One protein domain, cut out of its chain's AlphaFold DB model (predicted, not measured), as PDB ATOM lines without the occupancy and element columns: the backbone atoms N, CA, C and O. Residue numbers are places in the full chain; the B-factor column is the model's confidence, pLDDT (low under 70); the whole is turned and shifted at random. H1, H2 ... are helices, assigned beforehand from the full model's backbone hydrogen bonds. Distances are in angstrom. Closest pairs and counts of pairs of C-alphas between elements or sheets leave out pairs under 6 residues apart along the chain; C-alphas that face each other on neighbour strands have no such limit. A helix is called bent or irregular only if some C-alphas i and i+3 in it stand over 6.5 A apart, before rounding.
ATOM      1  N   TYR A 148     230.162 144.033 179.857       98.56
ATOM      2  CA  TYR A 148     230.093 143.815 178.421       98.56
ATOM      3  C   TYR A 148     229.199 144.830 177.711       98.56
ATOM      4  O   TYR A 148     229.594 145.301 176.650       98.56
ATOM      5  N   GLY A 149     228.097 145.290 178.308       98.38
ATOM      6  CA  GLY A 149     227.290 146.385 177.757       98.38
ATOM      7  C   GLY A 149     228.130 147.631 177.447       98.38
ATOM      8  O   GLY A 149     228.123 148.140 176.323       98.38
ATOM      9  N   GLY A 150     228.962 148.067 178.401       97.75
ATOM     10  CA  GLY A 150     229.913 149.161 178.178       97.75
ATOM     11  C   GLY A 150     231.034 148.815 177.185       97.75
ATOM     12  O   GLY A 150     231.471 149.672 176.410       97.75
ATOM     13  N   LYS A 151     231.499 147.559 177.172       98.31
ATOM     14  CA  LYS A 151     232.518 147.073 176.226       98.31
ATOM     15  C   LYS A 151     232.030 147.107 174.779       98.31
ATOM     16  O   LYS A 151     232.796 147.510 173.909       98.31
ATOM     17  N   LEU A 152     230.777 146.735 174.530       98.75
ATOM     18  CA  LEU A 152     230.159 146.719 173.203       98.75
ATOM     19  C   LEU A 152     230.053 148.141 172.627       98.75
ATOM     20  O   LEU A 152     230.402 148.357 171.466       98.75
ATOM     21  N   VAL A 153     229.693 149.137 173.451       98.38
ATOM     22  CA  VAL A 153     229.730 150.557 173.044       98.38
ATOM     23  C   VAL A 153     231.147 150.979 172.652       98.38
ATOM     24  O   VAL A 153     231.339 151.589 171.601       98.38
ATOM     25  N   ALA A 154     232.155 150.632 173.458       97.56
ATOM     26  CA  ALA A 154     233.547 150.961 173.153       97.56
ATOM     27  C   ALA A 154     234.036 150.268 171.865       97.56
ATOM     28  O   ALA A 154     234.637 150.916 171.004       97.56
ATOM     29  N   ALA A 155     233.721 148.983 171.687       98.38
ATOM     30  CA  ALA A 155     234.085 148.211 170.504       98.38
ATOM     31  C   ALA A 155     233.532 148.831 169.214       98.38
ATOM     32  O   ALA A 155     234.263 148.928 168.231       98.38
ATOM     33  N   LEU A 156     232.285 149.310 169.223       98.12
ATOM     34  CA  LEU A 156     231.680 149.969 168.063       98.12
ATOM     35  C   LEU A 156     232.203 151.392 167.838       98.12
ATOM     36  O   LEU A 156     232.488 151.782 166.703       98.12
ATOM     37  N   ASP A 157     232.363 152.167 168.912       97.12
ATOM     38  CA  ASP A 157     232.760 153.567 168.808       97.12
ATOM     39  C   ASP A 157     234.256 153.728 168.510       97.12
ATOM     40  O   ASP A 157     234.642 154.304 167.487       97.12
ATOM     41  N   ARG A 158     235.134 153.216 169.383       96.00
ATOM     42  CA  ARG A 158     236.588 153.384 169.224       96.00
ATOM     43  C   ARG A 158     237.228 152.322 168.338       96.00
ATOM     44  O   ARG A 158     238.235 152.639 167.714       96.00
ATOM     45  N   GLN A 159     236.650 151.119 168.255       96.81
ATOM     46  CA  GLN A 159     237.167 149.985 167.465       96.81
ATOM     47  C   GLN A 159     238.617 149.610 167.802       96.81
ATOM     48  O   GLN A 159     239.338 149.056 166.984       96.81
ATOM     49  N   HIS A 160     239.073 149.911 169.017       96.69
ATOM     50  CA  HIS A 160     240.448 149.626 169.408       96.69
ATOM     51  C   HIS A 160     240.666 148.099 169.485       96.69
ATOM     52  O   HIS A 160     239.811 147.414 170.053       96.69
ATOM     53  N   PRO A 161     241.825 147.557 169.054       97.44
ATOM     54  CA  PRO A 161     242.104 146.115 169.060       97.44
ATOM     55  C   PRO A 161     241.763 145.393 170.373       97.44
ATOM     56  O   PRO A 161     241.086 144.376 170.366       97.44
ATOM     57  N   ARG A 162     242.143 145.969 171.524       96.25
ATOM     58  CA  ARG A 162     241.773 145.467 172.864       96.25
ATOM     59  C   ARG A 162     240.265 145.289 173.108       96.25
ATOM     60  O   ARG A 162     239.905 144.358 173.817       96.25
ATOM     61  N   ASP A 163     239.396 146.154 172.577       97.62
ATOM     62  CA  ASP A 163     237.947 145.938 172.721       97.62
ATOM     63  C   ASP A 163     237.449 144.827 171.820       97.62
ATOM     64  O   ASP A 163     236.672 143.993 172.266       97.62
ATOM     65  N   LEU A 164     237.902 144.821 170.564       98.25
ATOM     66  CA  LEU A 164     237.541 143.779 169.611       98.25
ATOM     67  C   LEU A 164     238.018 142.412 170.105       98.25
ATOM     68  O   LEU A 164     237.301 141.435 169.959       98.25
ATOM     69  N   PHE A 165     239.166 142.351 170.779       98.00
ATOM     70  CA  PHE A 165     239.635 141.137 171.435       98.00
ATOM     71  C   PHE A 165     238.738 140.707 172.600       98.00
ATOM     72  O   PHE A 165     238.419 139.528 172.706       98.00
ATOM     73  N   ASP A 166     238.311 141.632 173.466       97.69
ATOM     74  CA  ASP A 166     237.393 141.293 174.566       97.69
ATOM     75  C   ASP A 166     236.049 140.770 174.028       97.69
ATOM     76  O   ASP A 166     235.478 139.842 174.600       97.69
ATOM     77  N   VAL A 167     235.559 141.334 172.915       98.38
ATOM     78  CA  VAL A 167     234.356 140.855 172.210       98.38
ATOM     79  C   VAL A 167     234.610 139.509 171.529       98.38
ATOM     80  O   VAL A 167     233.763 138.621 171.573       98.38
ATOM     81  N   TRP A 168     235.785 139.306 170.939       98.19
ATOM     82  CA  TRP A 168     236.155 138.023 170.355       98.19
ATOM     83  C   TRP A 168     236.160 136.920 171.419       98.19
ATOM     84  O   TRP A 168     235.540 135.878 171.221       98.19
ATOM     85  N   GLN A 169     236.777 137.170 172.578       97.50
ATOM     86  CA  GLN A 169     236.770 136.257 173.727       97.50
ATOM     87  C   GLN A 169     235.356 136.020 174.275       97.50
ATOM     88  O   GLN A 169     235.020 134.890 174.629       97.50
ATOM     89  N   LEU A 170     234.491 137.042 174.280       97.56
ATOM     90  CA  LEU A 170     233.069 136.867 174.591       97.56
ATOM     91  C   LEU A 170     232.413 135.862 173.633       97.56
ATOM     92  O   LEU A 170     231.751 134.927 174.075       97.56
ATOM     93  N   TYR A 171     232.649 135.988 172.326       97.69
ATOM     94  CA  TYR A 171     232.128 135.034 171.347       97.69
ATOM     95  C   TYR A 171     232.670 133.616 171.523       97.69
ATOM     96  O   TYR A 171     231.938 132.664 171.267       97.69
ATOM     97  N   GLN A 172     233.908 133.461 171.997       95.50
ATOM     98  CA  GLN A 172     234.464 132.144 172.323       95.50
ATOM     99  C   GLN A 172     233.840 131.522 173.586       95.50
ATOM    100  O   GLN A 172     233.917 130.310 173.765       95.50
ATOM    101  N   SER A 173     233.229 132.328 174.459       91.25
ATOM    102  CA  SER A 173     232.750 131.911 175.787       91.25
ATOM    103  C   SER A 173     231.225 131.894 175.947       91.25
ATOM    104  O   SER A 173     230.735 131.593 177.032       91.25
ATOM    105  N   GLY A 174     230.465 132.161 174.881       92.38
ATOM    106  CA  GLY A 174     228.998 132.063 174.894       92.38
ATOM    107  C   GLY A 174     228.276 133.122 174.063       92.38
ATOM    108  O   GLY A 174     227.102 132.949 173.754       92.38
ATOM    109  N   GLY A 175     228.975 134.179 173.642       96.12
ATOM    110  CA  GLY A 175     228.400 135.248 172.827       96.12
ATOM    111  C   GLY A 175     227.522 136.219 173.618       96.12
ATOM    112  O   GLY A 175     227.678 136.383 174.825       96.12
ATOM    113  N   LEU A 176     226.644 136.924 172.903       97.81
ATOM    114  CA  LEU A 176     225.812 137.997 173.450       97.81
ATOM    115  C   LEU A 176     224.634 137.427 174.256       97.81
ATOM    116  O   LEU A 176     223.919 136.551 173.775       97.81
ATOM    117  N   THR A 177     224.402 137.963 175.456       97.56
ATOM    118  CA  THR A 177     223.223 137.656 176.285       97.56
ATOM    119  C   THR A 177     222.197 138.785 176.205       97.56
ATOM    120  O   THR A 177     222.549 139.936 175.949       97.56
ATOM    121  N   GLU A 178     220.924 138.498 176.484       97.38
ATOM    122  CA  GLU A 178     219.880 139.535 176.546       97.38
ATOM    123  C   GLU A 178     220.210 140.632 177.575       97.38
ATOM    124  O   GLU A 178     220.014 141.815 177.297       97.38
ATOM    125  N   GLY A 179     220.794 140.263 178.722       98.00
ATOM    126  CA  GLY A 179     221.245 141.216 179.740       98.00
ATOM    127  C   GLY A 179     222.368 142.135 179.248       98.00
ATOM    128  O   GLY A 179     222.329 143.342 179.495       98.00
ATOM    129  N   MET A 180     223.330 141.613 178.475       98.50
ATOM    130  CA  MET A 180     224.364 142.438 177.831       98.50
ATOM    131  C   MET A 180     223.765 143.435 176.843       98.50
ATOM    132  O   MET A 180     224.227 144.576 176.781       98.50
ATOM    133  N   ILE A 181     222.751 143.022 176.075       98.44
ATOM    134  CA  ILE A 181     222.053 143.897 175.124       98.44
ATOM    135  C   ILE A 181     221.292 144.998 175.866       98.44
ATOM    136  O   ILE A 181     221.391 146.165 175.489       98.44
ATOM    137  N   GLU A 182     220.598 144.659 176.952       98.38
ATOM    138  CA  GLU A 182     219.902 145.634 177.795       98.38
ATOM    139  C   GLU A 182     220.878 146.681 178.357       98.38
ATOM    140  O   GLU A 182     220.683 147.889 178.189       98.38
ATOM    141  N   CYS A 183     221.998 146.241 178.941       98.56
ATOM    142  CA  CYS A 183     223.035 147.156 179.409       98.56
ATOM    143  C   CYS A 183     223.650 147.962 178.256       98.56
ATOM    144  O   CYS A 183     223.852 149.167 178.399       98.56
ATOM    145  N   PHE A 184     223.914 147.351 177.099       98.75
ATOM    146  CA  PHE A 184     224.417 148.055 175.917       98.75
ATOM    147  C   PHE A 184     223.499 149.216 175.514       98.75
ATOM    148  O   PHE A 184     223.992 150.322 175.294       98.75
ATOM    149  N   VAL A 185     222.180 149.002 175.477       98.69
ATOM    150  CA  VAL A 185     221.192 150.047 175.160       98.69
ATOM    151  C   VAL A 185     221.282 151.206 176.154       98.69
ATOM    152  O   VAL A 185     221.309 152.367 175.740       98.69
ATOM    153  N   VAL A 186     221.410 150.913 177.451       98.56
ATOM    154  CA  VAL A 186     221.545 151.932 178.506       98.56
ATOM    155  C   VAL A 186     222.858 152.718 178.379       98.56
ATOM    156  O   VAL A 186     222.859 153.951 178.453       98.56
ATOM    157  N   TYR A 187     223.985 152.046 178.126       98.19
ATOM    158  CA  TYR A 187     225.273 152.719 177.920       98.19
ATOM    159  C   TYR A 187     225.307 153.534 176.623       98.19
ATOM    160  O   TYR A 187     225.851 154.640 176.616       98.19
ATOM    161  N   LEU A 188     224.699 153.032 175.545       98.31
ATOM    162  CA  LEU A 188     224.560 153.744 174.276       98.31
ATOM    163  C   LEU A 188     223.699 155.001 174.439       98.31
ATOM    164  O   LEU A 188     224.057 156.063 173.928       98.31
ATOM    165  N   ALA A 189     222.606 154.906 175.198       97.81
ATOM    166  CA  ALA A 189     221.739 156.032 175.523       97.81
ATOM    167  C   ALA A 189     222.482 157.146 176.274       97.81
ATOM    168  O   ALA A 189     222.308 158.323 175.964       97.81
ATOM    169  N   GLY A 190     223.348 156.792 177.228       96.38
ATOM    170  CA  GLY A 190     224.177 157.756 177.957       96.38
ATOM    171  C   GLY A 190     225.432 158.228 177.215       96.38
ATOM    172  O   GLY A 190     226.162 159.069 177.747       96.38
ATOM    173  N   HIS A 191     225.715 157.707 176.016       96.06
ATOM    174  CA  HIS A 191     226.927 158.044 175.269       96.06
ATOM    175  C   HIS A 191     226.857 159.453 174.663       96.06
ATOM    176  O   HIS A 191     225.789 159.966 174.321       96.06
ATOM    177  N   ASN A 192     228.003 160.118 174.510       91.81
ATOM    178  CA  ASN A 192     228.075 161.490 174.007       91.81
ATOM    179  C   ASN A 192     227.810 161.593 172.494       91.81
ATOM    180  O   ASN A 192     227.276 162.609 172.047       91.81
ATOM    181  N   ARG A 193     228.123 160.554 171.715       94.62
ATOM    182  CA  ARG A 193     227.889 160.527 170.265       94.62
ATOM    183  C   ARG A 193     226.421 160.235 169.912       94.62
ATOM    184  O   ARG A 193     225.674 159.702 170.741       94.62
ATOM    185  N   PRO A 194     225.963 160.605 168.703       95.88
ATOM    186  CA  PRO A 194     224.669 160.169 168.184       95.88
ATOM    187  C   PRO A 194     224.584 158.640 168.077       95.88
ATOM    188  O   PRO A 194     225.562 157.978 167.742       95.88
ATOM    189  N   ILE A 195     223.396 158.085 168.330       97.81
ATOM    190  CA  ILE A 195     223.164 156.629 168.381       97.81
ATOM    191  C   ILE A 195     223.564 155.959 167.058       97.81
ATOM    192  O   ILE A 195     224.293 154.969 167.071       97.81
ATOM    193  N   HIS A 196     223.157 156.524 165.914       96.94
ATOM    194  CA  HIS A 196     223.471 155.954 164.598       96.94
ATOM    195  C   HIS A 196     224.967 156.013 164.266       96.94
ATOM    196  O   HIS A 196     225.473 155.131 163.581       96.94
ATOM    197  N   GLU A 197     225.701 157.008 164.773       96.69
ATOM    198  CA  GLU A 197     227.145 157.114 164.546       96.69
ATOM    199  C   GLU A 197     227.947 156.045 165.294       96.69
ATOM    200  O   GLU A 197     229.088 155.760 164.920       96.69
ATOM    201  N   VAL A 198     227.373 155.488 166.360       97.38
ATOM    202  CA  VAL A 198     227.978 154.419 167.155       97.38
ATOM    203  C   VAL A 198     227.521 153.075 166.607       97.38
ATOM    204  O   VAL A 198     228.349 152.282 166.173       97.38
ATOM    205  N   LEU A 199     226.206 152.843 166.556       96.31
ATOM    206  CA  LEU A 199     225.630 151.556 166.162       96.31
ATOM    207  C   LEU A 199     225.880 151.227 164.682       96.31
ATOM    208  O   LEU A 199     226.133 150.079 164.333       96.31
ATOM    209  N   PHE A 200     225.878 152.247 163.820       96.06
ATOM    210  CA  PHE A 200     226.022 152.115 162.369       96.06
ATOM    211  C   PHE A 200     227.191 152.951 161.817       96.06
ATOM    212  O   PHE A 200     227.218 153.295 160.637       96.06
ATOM    213  N   GLY A 201     228.184 153.276 162.658       93.50
ATOM    214  CA  GLY A 201     229.337 154.113 162.295       93.50
ATOM    215  C   GLY A 201     230.221 153.528 161.189       93.50
ATOM    216  O   GLY A 201     230.052 152.391 160.786       93.50
ATOM    217  N   ARG A 202     231.219 154.253 160.683       94.62
ATOM    218  CA  ARG A 202     232.145 153.686 159.679       94.62
ATOM    219  C   ARG A 202     233.260 152.869 160.322       94.62
ATOM    220  O   ARG A 202     233.651 153.121 161.461       94.62
ATOM    221  N   ASP A 203     233.804 151.934 159.561       96.38
ATOM    222  CA  ASP A 203     234.974 151.167 159.968       96.38
ATOM    223  C   ASP A 203     236.235 152.031 159.968       96.38
ATOM    224  O   ASP A 203     236.504 152.794 159.036       96.38
ATOM    225  N   LYS A 204     237.012 151.909 161.042       95.00
ATOM    226  CA  LYS A 204     238.304 152.573 161.205       95.00
ATOM    227  C   LYS A 204     239.418 151.601 160.829       95.00
ATOM    228  O   LYS A 204     239.303 150.396 161.057       95.00
ATOM    229  N   SER A 205     240.514 152.116 160.277       96.44
ATOM    230  CA  SER A 205     241.740 151.318 160.195       96.44
ATOM    231  C   SER A 205     242.330 151.181 161.596       96.44
ATOM    232  O   SER A 205     242.534 152.185 162.276       96.44
ATOM    233  N   ILE A 206     242.584 149.941 162.014       97.12
ATOM    234  CA  ILE A 206     243.107 149.608 163.347       97.12
ATOM    235  C   ILE A 206     244.525 149.030 163.280       97.12
ATOM    236  O   ILE A 206     245.083 148.669 164.309       97.12
ATOM    237  N   THR A 207     245.120 148.954 162.082       97.06
ATOM    238  CA  THR A 207     246.423 148.316 161.830       97.06
ATOM    239  C   THR A 207     247.522 148.909 162.704       97.06
ATOM    240  O   THR A 207     248.240 148.180 163.374       97.06
ATOM    241  N   ARG A 208     247.602 150.243 162.790       95.94
ATOM    242  CA  ARG A 208     248.623 150.910 163.607       95.94
ATOM    243  C   ARG A 208     248.481 150.583 165.092       95.94
ATOM    244  O   ARG A 208     249.484 150.303 165.743       95.94
ATOM    245  N   ASP A 209     247.263 150.635 165.627       95.62
ATOM    246  CA  ASP A 209     247.000 150.332 167.040       95.62
ATOM    247  C   ASP A 209     247.216 148.843 167.331       95.62
ATOM    248  O   ASP A 209     247.630 148.477 168.431       95.62
ATOM    249  N   TYR A 210     246.969 147.987 166.337       96.38
ATOM    250  CA  TYR A 210     247.251 146.561 166.407       96.38
ATOM    251  C   TYR A 210     248.763 146.315 166.512       96.38
ATOM    252  O   TYR A 210     249.224 145.738 167.498       96.38
ATOM    253  N   ASP A 211     249.541 146.831 165.559       94.12
ATOM    254  CA  ASP A 211     250.986 146.600 165.476       94.12
ATOM    255  C   ASP A 211     251.744 147.195 166.670       94.12
ATOM    256  O   ASP A 211     252.657 146.575 167.208       94.12
ATOM    257  N   SER A 212     251.370 148.410 167.086       89.19
ATOM    258  CA  SER A 212     252.117 149.173 168.097       89.19
ATOM    259  C   SER A 212     251.643 148.962 169.533       89.19
ATOM    260  O   SER A 212     252.395 149.243 170.466       89.19
ATOM    261  N   GLY A 213     250.405 148.503 169.728       84.06
ATOM    262  CA  GLY A 213     249.734 148.551 171.027       84.06
ATOM    263  C   GLY A 213     248.838 147.356 171.334       84.06
ATOM    264  O   GLY A 213     248.012 147.449 172.242       84.06
ATOM    265  N   PHE A 214     248.954 146.260 170.583       91.38
ATOM    266  CA  PHE A 214     248.206 145.028 170.839       91.38
ATOM    267  C   PHE A 214     249.041 143.764 170.626       91.38
ATOM    268  O   PHE A 214     248.928 142.830 171.420       91.38
ATOM    269  N   VAL A 215     249.905 143.729 169.607       88.56
ATOM    270  CA  VAL A 215     250.854 142.621 169.422       88.56
ATOM    271  C   VAL A 215     251.684 142.429 170.698       88.56
ATOM    272  O   VAL A 215     252.230 143.378 171.256       88.56
ATOM    273  N   GLY A 216     251.743 141.187 171.189       85.00
ATOM    274  CA  GLY A 216     252.423 140.835 172.442       85.00
ATOM    275  C   GLY A 216     251.603 141.070 173.718       85.00
ATOM    276  O   GLY A 216     252.068 140.723 174.802       85.00
ATOM    277  N   MET A 217     250.380 141.611 173.619       83.38
ATOM    278  CA  MET A 217     249.492 141.833 174.768       83.38
ATOM    279  C   MET A 217     248.500 140.699 175.036       83.38
ATOM    280  O   MET A 217     247.735 140.790 175.992       83.38
ATOM    281  N   THR A 218     248.443 139.660 174.215       83.25
ATOM    282  CA  THR A 218     247.514 138.545 174.413       83.25
ATOM    283  C   THR A 218     248.284 137.272 174.703       83.25
ATOM    284  O   THR A 218     249.387 137.059 174.201       83.25
ATOM    285  N   GLU A 219     247.706 136.410 175.528       81.88
ATOM    286  CA  GLU A 219     248.227 135.054 175.696       81.88
ATOM    287  C   GLU A 219     247.686 134.118 174.621       81.88
ATOM    288  O   GLU A 219     248.362 133.180 174.204       81.88
ATOM    289  N   VAL A 220     246.471 134.405 174.154       82.50
ATOM    290  CA  VAL A 220     245.857 133.721 173.022       82.50
ATOM    291  C   VAL A 220     246.260 134.451 171.739       82.50
ATOM    292  O   VAL A 220     245.991 135.653 171.629       82.50
ATOM    293  N   PRO A 221     246.890 133.773 170.762       87.19
ATOM    294  CA  PRO A 221     247.180 134.372 169.466       87.19
ATOM    295  C   PRO A 221     245.899 134.901 168.817       87.19
ATOM    296  O   PRO A 221     244.917 134.175 168.686       87.19
ATOM    297  N   CYS A 222     245.910 136.170 168.418       93.31
ATOM    298  CA  CYS A 222     244.782 136.818 167.763       93.31
ATOM    299  C   CYS A 222     245.319 137.693 166.631       93.31
ATOM    300  O   CYS A 222     246.076 138.630 166.889       93.31
ATOM    301  N   SER A 223     244.980 137.343 165.387       96.50
ATOM    302  CA  SER A 223     245.423 138.085 164.207       96.50
ATOM    303  C   SER A 223     244.602 139.360 164.008       96.50
ATOM    304  O   SER A 223     243.481 139.475 164.506       96.50
ATOM    305  N   LEU A 224     245.127 140.300 163.217       97.62
ATOM    306  CA  LEU A 224     244.360 141.465 162.778       97.62
ATOM    307  C   LEU A 224     243.064 141.036 162.072       97.62
ATOM    308  O   LEU A 224     242.003 141.562 162.396       97.62
ATOM    309  N   ASP A 225     243.138 140.040 161.185       98.06
ATOM    310  CA  ASP A 225     241.971 139.515 160.467       98.06
ATOM    311  C   ASP A 225     240.901 138.988 161.429       98.06
ATOM    312  O   ASP A 225     239.730 139.316 161.273       98.06
ATOM    313  N   THR A 226     241.301 138.301 162.507       98.19
ATOM    314  CA  THR A 226     240.368 137.835 163.549       98.19
ATOM    315  C   THR A 226     239.607 139.001 164.188       98.19
ATOM    316  O   THR A 226     238.403 138.915 164.442       98.19
ATOM    317  N   LEU A 227     240.291 140.118 164.460       98.38
ATOM    318  CA  LEU A 227     239.660 141.307 165.037       98.38
ATOM    319  C   LEU A 227     238.724 141.998 164.040       98.38
ATOM    320  O   LEU A 227     237.671 142.494 164.442       98.38
ATOM    321  N   LEU A 228     239.088 142.027 162.755       98.50
ATOM    322  CA  LEU A 228     238.256 142.592 161.691       98.50
ATOM    323  C   LEU A 228     236.997 141.747 161.454       98.50
ATOM    324  O   LEU A 228     235.902 142.300 161.384       98.50
ATOM    325  N   GLU A 229     237.129 140.421 161.426       98.44
ATOM    326  CA  GLU A 229     236.002 139.481 161.361       98.44
ATOM    327  C   GLU A 229     235.093 139.613 162.588       98.44
ATOM    328  O   GLU A 229     233.870 139.650 162.465       98.44
ATOM    329  N   THR A 230     235.681 139.761 163.780       98.50
ATOM    330  CA  THR A 230     234.920 139.998 165.016       98.50
ATOM    331  C   THR A 230     234.145 141.308 164.952       98.50
ATOM    332  O   THR A 230     232.992 141.358 165.379       98.50
ATOM    333  N   ARG A 231     234.754 142.375 164.414       98.44
ATOM    334  CA  ARG A 231     234.062 143.648 164.206       98.44
ATOM    335  C   ARG A 231     232.879 143.464 163.265       98.44
ATOM    336  O   ARG A 231     231.787 143.900 163.610       98.44
ATOM    337  N   GLU A 232     233.079 142.819 162.121       98.06
ATOM    338  CA  GLU A 232     232.008 142.594 161.147       98.06
ATOM    339  C   GLU A 232     230.850 141.804 161.768       98.06
ATOM    340  O   GLU A 232     229.700 142.239 161.714       98.06
ATOM    341  N   ARG A 233     231.162 140.710 162.472       98.06
ATOM    342  CA  ARG A 233     230.169 139.919 163.202       98.06
ATOM    343  C   ARG A 233     229.400 140.757 164.223       98.06
ATOM    344  O   ARG A 233     228.172 140.737 164.218       98.06
ATOM    345  N   LEU A 234     230.101 141.522 165.063       98.25
ATOM    346  CA  LEU A 234     229.477 142.376 166.077       98.25
ATOM    347  C   LEU A 234     228.506 143.381 165.446       98.25
ATOM    348  O   LEU A 234     227.417 143.611 165.967       98.25
ATOM    349  N   ARG A 235     228.891 143.982 164.318       95.94
ATOM    350  CA  ARG A 235     228.070 144.969 163.608       95.94
ATOM    351  C   ARG A 235     226.816 144.376 162.981       95.94
ATOM    352  O   ARG A 235     225.832 145.095 162.838       95.94
ATOM    353  N   GLN A 236     226.858 143.105 162.598       94.81
ATOM    354  CA  GLN A 236     225.700 142.395 162.067       94.81
ATOM    355  C   GLN A 236     224.773 141.928 163.192       94.81
ATOM    356  O   GLN A 236     223.571 142.183 163.151       94.81
ATOM    357  N   GLU A 237     225.325 141.276 164.216       95.56
ATOM    358  CA  GLU A 237     224.533 140.656 165.277       95.56
ATOM    359  C   GLU A 237     223.932 141.684 166.240       95.56
ATOM    360  O   GLU A 237     222.757 141.584 166.585       95.56
ATOM    361  N   LEU A 238     224.696 142.694 166.673       96.38
ATOM    362  CA  LEU A 238     224.246 143.577 167.752       96.38
ATOM    363  C   LEU A 238     222.950 144.339 167.414       96.38
ATOM    364  O   LEU A 238     222.035 144.313 168.239       96.38
ATOM    365  N   PRO A 239     222.789 144.961 166.225       95.44
ATOM    366  CA  PRO A 239     221.515 145.579 165.848       95.44
ATOM    367  C   PRO A 239     220.371 144.565 165.686       95.44
ATOM    368  O   PRO A 239     219.217 144.898 165.964       95.44
ATOM    369  N   ALA A 240     220.673 143.338 165.248       95.00
ATOM    370  CA  ALA A 240     219.685 142.271 165.077       95.00
ATOM    371  C   ALA A 240     219.161 141.736 166.421       95.00
ATOM    372  O   ALA A 240     218.006 141.327 166.507       95.00
ATOM    373  N   HIS A 241     219.974 141.796 167.479       96.38
ATOM    374  CA  HIS A 241     219.577 141.412 168.835       96.38
ATOM    375  C   HIS A 241     218.743 142.471 169.572       96.38
ATOM    376  O   HIS A 241     218.164 142.160 170.612       96.38
ATOM    377  N   LEU A 242     218.653 143.706 169.064       97.81
ATOM    378  CA  LEU A 242     217.806 144.731 169.676       97.81
ATOM    379  C   LEU A 242     216.328 144.373 169.523       97.81
ATOM    380  O   LEU A 242     215.818 144.259 168.404       97.81
ATOM    381  N   THR A 243     215.618 144.292 170.647       97.56
ATOM    382  CA  THR A 243     214.170 144.061 170.641       97.56
ATOM    383  C   THR A 243     213.420 145.254 170.031       97.56
ATOM    384  O   THR A 243     213.926 146.384 170.036       97.56
ATOM    385  N   PRO A 244     212.177 145.065 169.546       97.44
ATOM    386  CA  PRO A 244     211.351 146.179 169.084       97.44
ATOM    387  C   PRO A 244     211.187 147.288 170.135       97.44
ATOM    388  O   PRO A 244     211.260 148.463 169.785       97.44
ATOM    389  N   ALA A 245     211.046 146.924 171.417       98.00
ATOM    390  CA  ALA A 245     210.945 147.873 172.525       98.00
ATOM    391  C   ALA A 245     212.236 148.693 172.696       98.00
ATOM    392  O   ALA A 245     212.188 149.918 172.765       98.00
ATOM    393  N   GLN A 246     213.408 148.051 172.660       98.25
ATOM    394  CA  GLN A 246     214.697 148.747 172.747       98.25
ATOM    395  C   GLN A 246     214.944 149.673 171.544       98.25
ATOM    396  O   GLN A 246     215.433 150.792 171.713       98.25
ATOM    397  N   ARG A 247     214.570 149.255 170.325       98.25
ATOM    398  CA  ARG A 247     214.630 150.121 169.130       98.25
ATOM    399  C   ARG A 247     213.709 151.338 169.286       98.25
ATOM    400  O   ARG A 247     214.128 152.460 169.002       98.25
ATOM    401  N   GLN A 248     212.484 151.135 169.781       98.25
ATOM    402  CA  GLN A 248     211.539 152.218 170.073       98.25
ATOM    403  C   GLN A 248     212.063 153.165 171.156       98.25
ATOM    404  O   GLN A 248     211.979 154.379 170.981       98.25
ATOM    405  N   PHE A 249     212.675 152.639 172.217       98.50
ATOM    406  CA  PHE A 249     213.334 153.439 173.247       98.50
ATOM    407  C   PHE A 249     214.435 154.330 172.661       98.50
ATOM    408  O   PHE A 249     214.432 155.535 172.899       98.50
ATOM    409  N   LEU A 250     215.350 153.772 171.860       98.56
ATOM    410  CA  LEU A 250     216.450 154.532 171.253       98.56
ATOM    411  C   LEU A 250     215.944 155.619 170.288       98.56
ATOM    412  O   LEU A 250     216.503 156.717 170.258       98.56
ATOM    413  N   LEU A 251     214.876 155.346 169.533       98.44
ATOM    414  CA  LEU A 251     214.215 156.333 168.672       98.44
ATOM    415  C   LEU A 251     213.521 157.438 169.479       98.44
ATOM    416  O   LEU A 251     213.696 158.618 169.175       98.44
ATOM    417  N   GLY A 252     212.768 157.077 170.521       98.31
ATOM    418  CA  GLY A 252     212.147 158.036 171.438       98.31
ATOM    419  C   GLY A 252     213.194 158.920 172.109       98.31
ATOM    420  O   GLY A 252     213.084 160.144 172.097       98.31
ATOM    421  N   LEU A 253     214.289 158.317 172.580       98.19
ATOM    422  CA  LEU A 253     215.429 159.039 173.130       98.19
ATOM    423  C   LEU A 253     216.021 160.016 172.114       98.19
ATOM    424  O   LEU A 253     216.238 161.170 172.466       98.19
ATOM    425  N   ALA A 254     216.256 159.600 170.866       97.38
ATOM    426  CA  ALA A 254     216.779 160.482 169.820       97.38
ATOM    427  C   ALA A 254     215.868 161.694 169.554       97.38
ATOM    428  O   ALA A 254     216.370 162.776 169.261       97.38
ATOM    429  N   ARG A 255     214.549 161.529 169.722       97.25
ATOM    430  CA  ARG A 255     213.539 162.600 169.635       97.25
ATOM    431  C   ARG A 255     213.436 163.460 170.905       97.25
ATOM    432  O   ARG A 255     212.760 164.483 170.882       97.25
ATOM    433  N   GLY A 256     214.142 163.096 171.976       96.81
ATOM    434  CA  GLY A 256     214.089 163.766 173.280       96.81
ATOM    435  C   GLY A 256     212.917 163.322 174.163       96.81
ATOM    436  O   GLY A 256     212.688 163.914 175.211       96.81
ATOM    437  N   GLU A 257     212.189 162.282 173.761       97.06
ATOM    438  CA  GLU A 257     210.964 161.795 174.402       97.06
ATOM    439  C   GLU A 257     211.043 160.265 174.595       97.06
ATOM    440  O   GLU A 257     210.296 159.514 173.964       97.06
ATOM    441  N   PRO A 258     212.003 159.749 175.392       97.50
ATOM    442  CA  PRO A 258     212.123 158.314 175.619       97.50
ATOM    443  C   PRO A 258     210.968 157.788 176.473       97.50
ATOM    444  O   PRO A 258     210.584 158.407 177.466       97.50
ATOM    445  N   ASP A 259     210.495 156.590 176.145       97.44
ATOM    446  CA  ASP A 259     209.616 155.819 177.020       97.44
ATOM    447  C   ASP A 259     210.449 154.817 177.829       97.44
ATOM    448  O   ASP A 259     210.939 153.813 177.311       97.44
ATOM    449  N   TRP A 260     210.629 155.113 179.116       96.62
ATOM    450  CA  TRP A 260     211.416 154.295 180.037       96.62
ATOM    451  C   TRP A 260     210.805 152.919 180.315       96.62
ATOM    452  O   TRP A 260     211.527 152.035 180.766       96.62
ATOM    453  N   SER A 261     209.511 152.717 180.036       96.25
ATOM    454  CA  SER A 261     208.844 151.422 180.233       96.25
ATOM    455  C   SER A 261     209.338 150.335 179.273       96.25
ATOM    456  O   SER A 261     209.114 149.151 179.515       96.25
ATOM    457  N   PHE A 262     210.052 150.724 178.212       96.75
ATOM    458  CA  PHE A 262     210.707 149.801 177.290       96.75
ATOM    459  C   PHE A 262     212.018 149.209 177.816       96.75
ATOM    460  O   PHE A 262     212.543 148.293 177.184       96.75
ATOM    461  N   LEU A 263     212.549 149.718 178.931       95.38
ATOM    462  CA  LEU A 263     213.729 149.163 179.586       95.38
ATOM    463  C   LEU A 263     213.329 148.338 180.811       95.38
ATOM    464  O   LEU A 263     212.417 148.693 181.557       95.38
ATOM    465  N   ALA A 264     214.050 147.247 181.045       92.50
ATOM    466  CA  ALA A 264     213.771 146.299 182.120       92.50
ATOM    467  C   ALA A 264     214.142 146.838 183.511       92.50
ATOM    468  O   ALA A 264     213.657 146.334 184.524       92.50
ATOM    469  N   VAL A 265     215.019 147.844 183.574       91.31
ATOM    470  CA  VAL A 265     215.594 148.363 184.819       91.31
ATOM    471  C   VAL A 265     215.009 149.750 185.124       91.31
ATOM    472  O   VAL A 265     215.446 150.734 184.528       91.31
ATOM    473  N   PRO A 266     214.066 149.891 186.077       88.69
ATOM    474  CA  PRO A 266     213.325 151.144 186.254       88.69
ATOM    475  C   PRO A 266     214.187 152.351 186.651       88.69
ATOM    476  O   PRO A 266     213.903 153.478 186.250       88.69
ATOM    477  N   HIS A 267     215.259 152.144 187.428       94.25
ATOM    478  CA  HIS A 267     216.087 153.247 187.936       94.25
ATOM    479  C   HIS A 267     217.056 153.831 186.902       94.25
ATOM    480  O   HIS A 267     217.780 154.773 187.225       94.25
ATOM    481  N   VAL A 268     217.113 153.303 185.673       94.94
ATOM    482  CA  VAL A 268     218.024 153.824 184.636       94.94
ATOM    483  C   VAL A 268     217.699 155.267 184.254       94.94
ATOM    484  O   VAL A 268     218.614 156.033 183.959       94.94
ATOM    485  N   ALA A 269     216.431 155.674 184.361       94.88
ATOM    486  CA  ALA A 269     216.004 157.059 184.165       94.88
ATOM    487  C   ALA A 269     216.684 158.038 185.146       94.88
ATOM    488  O   ALA A 269     216.875 159.215 184.832       94.88
ATOM    489  N   ASP A 270     217.101 157.547 186.319       94.56
ATOM    490  CA  ASP A 270     217.779 158.341 187.343       94.56
ATOM    491  C   ASP A 270     219.294 158.440 187.122       94.56
ATOM    492  O   ASP A 270     219.958 159.234 187.797       94.56
ATOM    493  N   LEU A 271     219.866 157.660 186.195       96.56
ATOM    494  CA  LEU A 271     221.308 157.659 185.959       96.56
ATOM    495  C   LEU A 271     221.769 159.037 185.447       96.56
ATOM    496  O   LEU A 271     221.244 159.534 184.443       96.56
ATOM    497  N   PRO A 272     222.791 159.658 186.072       95.75
ATOM    498  CA  PRO A 272     223.241 160.999 185.702       95.75
ATOM    499  C   PRO A 272     223.595 161.174 184.222       95.75
ATOM    500  O   PRO A 272     223.289 162.220 183.653       95.75
ATOM    501  N   ALA A 273     224.192 160.164 183.580       95.81
ATOM    502  CA  ALA A 273     224.530 160.223 182.156       95.81
ATOM    503  C   ALA A 273     223.290 160.326 181.254       95.81
ATOM    504  O   ALA A 273     223.306 161.072 180.277       95.81
ATOM    505  N   LEU A 274     222.205 159.630 181.599       96.62
ATOM    506  CA  LEU A 274     220.966 159.618 180.821       96.62
ATOM    507  C   LEU A 274     220.200 160.936 180.995       96.62
ATOM    508  O   LEU A 274     219.784 161.547 180.010       96.62
ATOM    509  N   ARG A 275     220.113 161.449 182.230       95.44
ATOM    510  CA  ARG A 275     219.536 162.780 182.509       95.44
ATOM    511  C   ARG A 275     220.315 163.885 181.788       95.44
ATOM    512  O   ARG A 275     219.723 164.785 181.197       95.44
ATOM    513  N   TRP A 276     221.645 163.786 181.791       94.88
ATOM    514  CA  TRP A 276     222.522 164.701 181.062       94.88
ATOM    515  C   TRP A 276     222.334 164.610 179.542       94.88
ATOM    516  O   TRP A 276     222.284 165.642 178.871       94.88
ATOM    517  N   LYS A 277     222.196 163.399 178.985       96.44
ATOM    518  CA  LYS A 277     221.907 163.203 177.558       96.44
ATOM    519  C   LYS A 277     220.623 163.922 177.155       96.44
ATOM    520  O   LYS A 277     220.650 164.667 176.180       96.44
ATOM    521  N   LEU A 278     219.539 163.736 177.906       96.31
ATOM    522  CA  LEU A 278     218.252 164.372 177.612       96.31
ATOM    523  C   LEU A 278     218.332 165.897 177.636       96.31
ATOM    524  O   LEU A 278     217.945 166.538 176.664       96.31
ATOM    525  N   ALA A 279     218.943 166.474 178.675       95.62
ATOM    526  CA  ALA A 279     219.139 167.922 178.753       95.62
ATOM    527  C   ALA A 279     219.942 168.477 177.555       95.62
ATOM    528  O   ALA A 279     219.643 169.555 177.027       95.62
ATOM    529  N   ASN A 280     220.947 167.728 177.084       95.69
ATOM    530  CA  ASN A 280     221.713 168.100 175.895       95.69
ATOM    531  C   ASN A 280     220.899 167.980 174.607       95.69
ATOM    532  O   ASN A 280     221.054 168.828 173.729       95.69
ATOM    533  N   LEU A 281     220.050 166.960 174.479       96.81
ATOM    534  CA  LEU A 281     219.174 166.794 173.319       96.81
ATOM    535  C   LEU A 281     218.136 167.915 173.242       96.81
ATOM    536  O   LEU A 281     217.958 168.483 172.169       96.81
ATOM    537  N   ASP A 282     217.547 168.319 174.368       96.44
ATOM    538  CA  ASP A 282     216.640 169.469 174.421       96.44
ATOM    539  C   ASP A 282     217.332 170.764 173.997       96.44
ATOM    540  O   ASP A 282     216.839 171.501 173.138       96.44
ATOM    541  N   THR A 283     218.526 171.010 174.539       96.81
ATOM    542  CA  THR A 283     219.337 172.171 174.157       96.81
ATOM    543  C   THR A 283     219.713 172.121 172.673       96.81
ATOM    544  O   THR A 283     219.684 173.141 171.980       96.81
ATOM    545  N   PHE A 284     220.065 170.942 172.157       96.44
ATOM    546  CA  PHE A 284     220.435 170.745 170.759       96.44
ATOM    547  C   PHE A 284     219.248 170.971 169.817       96.44
ATOM    548  O   PHE A 284     219.401 171.699 168.834       96.44
ATOM    549  N   ARG A 285     218.063 170.448 170.158       96.94
ATOM    550  CA  ARG A 285     216.802 170.658 169.435       96.94
ATOM    551  C   ARG A 285     216.457 172.142 169.324       96.94
ATOM    552  O   ARG A 285     216.108 172.604 168.244       96.94
ATOM    553  N   GLN A 286     216.618 172.902 170.408       96.88
ATOM    554  CA  GLN A 286     216.353 174.345 170.414       96.88
ATOM    555  C   GLN A 286     217.386 175.141 169.603       96.88
ATOM    556  O   GLN A 286     217.026 176.055 168.866       96.88
ATOM    557  N   ARG A 287     218.679 174.810 169.729       97.69
ATOM    558  CA  ARG A 287     219.762 175.572 169.081       97.69
ATOM    559  C   ARG A 287     219.942 175.248 167.598       97.69
ATOM    560  O   ARG A 287     220.363 176.119 166.843       97.69
ATOM    561  N   ARG A 288     219.712 173.998 167.186       97.25
ATOM    562  CA  ARG A 288     219.954 173.509 165.817       97.25
ATOM    563  C   ARG A 288     218.850 172.533 165.370       97.25
ATOM    564  O   ARG A 288     219.153 171.369 165.107       97.25
ATOM    565  N   PRO A 289     217.591 172.988 165.239       97.25
ATOM    566  CA  PRO A 289     216.436 172.115 164.997       97.25
ATOM    567  C   PRO A 289     216.540 171.289 163.708       97.25
ATOM    568  O   PRO A 289     216.207 170.110 163.718       97.25
ATOM    569  N   ALA A 290     217.058 171.865 162.617       98.00
ATOM    570  CA  ALA A 290     217.226 171.141 161.354       98.00
ATOM    571  C   ALA A 290     218.247 169.992 161.465       98.00
ATOM    572  O   ALA A 290     217.995 168.890 160.995       98.00
ATOM    573  N   VAL A 291     219.378 170.230 162.142       97.31
ATOM    574  CA  VAL A 291     220.410 169.196 162.354       97.31
ATOM    575  C   VAL A 291     219.908 168.131 163.331       97.31
ATOM    576  O   VAL A 291     220.178 166.950 163.154       97.31
ATOM    577  N   PHE A 292     219.152 168.537 164.353       97.69
ATOM    578  CA  PHE A 292     218.492 167.607 165.264       97.69
ATOM    579  C   PHE A 292     217.546 166.660 164.511       97.69
ATOM    580  O   PHE A 292     217.670 165.448 164.664       97.69
ATOM    581  N   ALA A 293     216.662 167.198 163.659       97.56
ATOM    582  CA  ALA A 293     215.754 166.398 162.838       97.56
ATOM    583  C   ALA A 293     216.518 165.429 161.922       97.56
ATOM    584  O   ALA A 293     216.197 164.244 161.893       97.56
ATOM    585  N   GLN A 294     217.599 165.892 161.286       97.75
ATOM    586  CA  GLN A 294     218.457 165.039 160.460       97.75
ATOM    587  C   GLN A 294     219.024 163.841 161.244       97.75
ATOM    588  O   GLN A 294     218.977 162.718 160.754       97.75
ATOM    589  N   HIS A 295     219.522 164.034 162.471       96.56
ATOM    590  CA  HIS A 295     220.045 162.913 163.267       96.56
ATOM    591  C   HIS A 295     218.968 161.885 163.650       96.56
ATOM    592  O   HIS A 295     219.292 160.702 163.819       96.56
ATOM    593  N   VAL A 296     217.715 162.323 163.821       97.75
ATOM    594  CA  VAL A 296     216.572 161.432 164.060       97.75
ATOM    595  C   VAL A 296     216.259 160.637 162.790       97.75
ATOM    596  O   VAL A 296     216.215 159.410 162.850       97.75
ATOM    597  N   GLU A 297     216.141 161.309 161.643       98.06
ATOM    598  CA  GLU A 297     215.896 160.676 160.338       98.06
ATOM    599  C   GLU A 297     216.993 159.663 159.970       98.06
ATOM    600  O   GLU A 297     216.703 158.564 159.502       98.06
ATOM    601  N   GLU A 298     218.264 159.983 160.232       97.94
ATOM    602  CA  GLU A 298     219.393 159.079 159.990       97.94
ATOM    603  C   GLU A 298     219.316 157.809 160.847       97.94
ATOM    604  O   GLU A 298     219.647 156.721 160.365       97.94
ATOM    605  N   LEU A 299     218.858 157.922 162.098       97.94
ATOM    606  CA  LEU A 299     218.655 156.764 162.968       97.94
ATOM    607  C   LEU A 299     217.467 155.911 162.507       97.94
ATOM    608  O   LEU A 299     217.586 154.687 162.455       97.94
ATOM    609  N   GLU A 300     216.351 156.539 162.135       97.56
ATOM    610  CA  GLU A 300     215.175 155.855 161.582       97.56
ATOM    611  C   GLU A 300     215.524 155.094 160.301       97.56
ATOM    612  O   GLU A 300     215.250 153.898 160.188       97.56
ATOM    613  N   ALA A 301     216.204 155.757 159.363       97.12
ATOM    614  CA  ALA A 301     216.648 155.147 158.118       97.12
ATOM    615  C   ALA A 301     217.662 154.019 158.356       97.12
ATOM    616  O   ALA A 301     217.689 153.037 157.613       97.12
ATOM    617  N   ALA A 302     218.514 154.132 159.378       95.56
ATOM    618  CA  ALA A 302     219.425 153.058 159.742       95.56
ATOM    619  C   ALA A 302     218.678 151.831 160.285       95.56
ATOM    620  O   ALA A 302     218.903 150.738 159.777       95.56
ATOM    621  N   PHE A 303     217.732 152.000 161.214       95.69
ATOM    622  CA  PHE A 303     216.915 150.882 161.703       95.69
ATOM    623  C   PHE A 303     215.978 150.289 160.647       95.69
ATOM    624  O   PHE A 303     215.630 149.124 160.750       95.69
ATOM    625  N   ALA A 304     215.574 151.044 159.626       92.94
ATOM    626  CA  ALA A 304     214.781 150.496 158.524       92.94
ATOM    627  C   ALA A 304     215.592 149.574 157.591       92.94
ATOM    628  O   ALA A 304     215.010 148.777 156.857       92.94
ATOM    629  N   ARG A 305     216.927 149.691 157.591       88.44
ATOM    630  CA  ARG A 305     217.836 148.874 156.766       88.44
ATOM    631  C   ARG A 305     218.320 147.596 157.462       88.44
ATOM    632  O   ARG A 305     218.889 146.750 156.774       88.44
ATOM    633  N   HIS A 306     218.133 147.484 158.779       80.38
ATOM    634  CA  HIS A 306     218.682 146.436 159.650       80.38
ATOM    635  C   HIS A 306     217.597 145.770 160.499       80.38
ATOM    636  O   HIS A 306     217.666 144.541 160.686       80.38
TER     637      HIS A 306
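AT A GLANCE: This is residues 148 to 306 of the 306 residues of an uncharacterized protein of Burkholderia sp. ABCPW 14 (UniProt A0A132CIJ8). An elongated body of helices has the longest helix, H6, running along one half, with the helical hairpin of H1 and H2 packed across it. H3 and H7 run side by side in the other half, where H9 and H10 meet near their ends as a V whose tip, residues 286 to 291, sticks out; small H5 is at the opposite end. The printed part has 159 residues with ten named helices, H1 to H10 in chain order, and no named strand; the class is all helix. It is compact, with a radius of gyration of the C-alphas of 16.5 A, and spans 49 by 31 by 30 A.

IN THESE COORDINATES: H6, residues 224 to 241, is 25.5 A long and begins at C-alpha 224 (244.360, 141.465, 162.778). H1 is residues 148 to 157, from C-alpha 148 (230.093, 143.815, 178.421), 14.0 A; H2 161 to 173, 18.3 A; H3 178 to 189, 16.6 A; H4 195 to 199; H5 207 to 213. H7 is residues 244 to 254, 15.3 A; H8 266 to 270, only just irregular with C-alphas 266 and 269 6.8 A apart; H9 272 to 287, 22.4 A; H10 289 to 305, 24.7 A, ending at C-alpha 305 (217.836, 148.874, 156.766).

HOW THE PARTS SIT: H6 touches H2 with residues 227 to 234 alone, at a steep tilt of 65 degrees, the same way; the closest C-alphas, of Leu 164 and Leu 227, are 5.6 A apart. H1 and H2 form a helical hairpin at a steep tilt of 44 degrees, with the C-alphas of Ala 155 and Asp 163 closest at 5.0 A. H1 and H3 are the hubs, touching 4 helices each, and touch each other at Gly 149 and Phe 184, C-alphas 3.8 A apart. H3 touches H7 at a shallow tilt of 11 degrees, the same way, closest at the C-alphas of Ala 189 and Leu 250, 7.0 A. H10 touches H7, at a shallow tilt of 17 degrees, opposite ways, closest at the C-alphas of Ala 254 and Val 296, 5.8 A. H10 also touches H4, with the C-alphas of His 196 and Leu 299 5.1 A apart. H9 and H10 only just touch, only at the corner, with 3 pairs of C-alphas within 8 A, the closest Arg 285 and Phe 292 at 5.4 A. H5 and H8 touch no helix; H5 is near H2 and H6. Every O i to N i+4 pair is within hydrogen-bond range in H1, H2, H3, H4, H5, H7, H9 and H10; H6 has 12 of 14, and H8 0 of 1 with 1 of 2 O i to N i+3 pairs.

THE WHOLE: The C-alphas of Glu 219 and Gln 286, the two farthest apart, are 50.9 A from each other. The printed part has no cut and ends at His 306, the chain's last residue. The link from H7 to H8, 11 residues, is long. The mean pLDDT of the printed part is 95.9, and no printed residue is under 70.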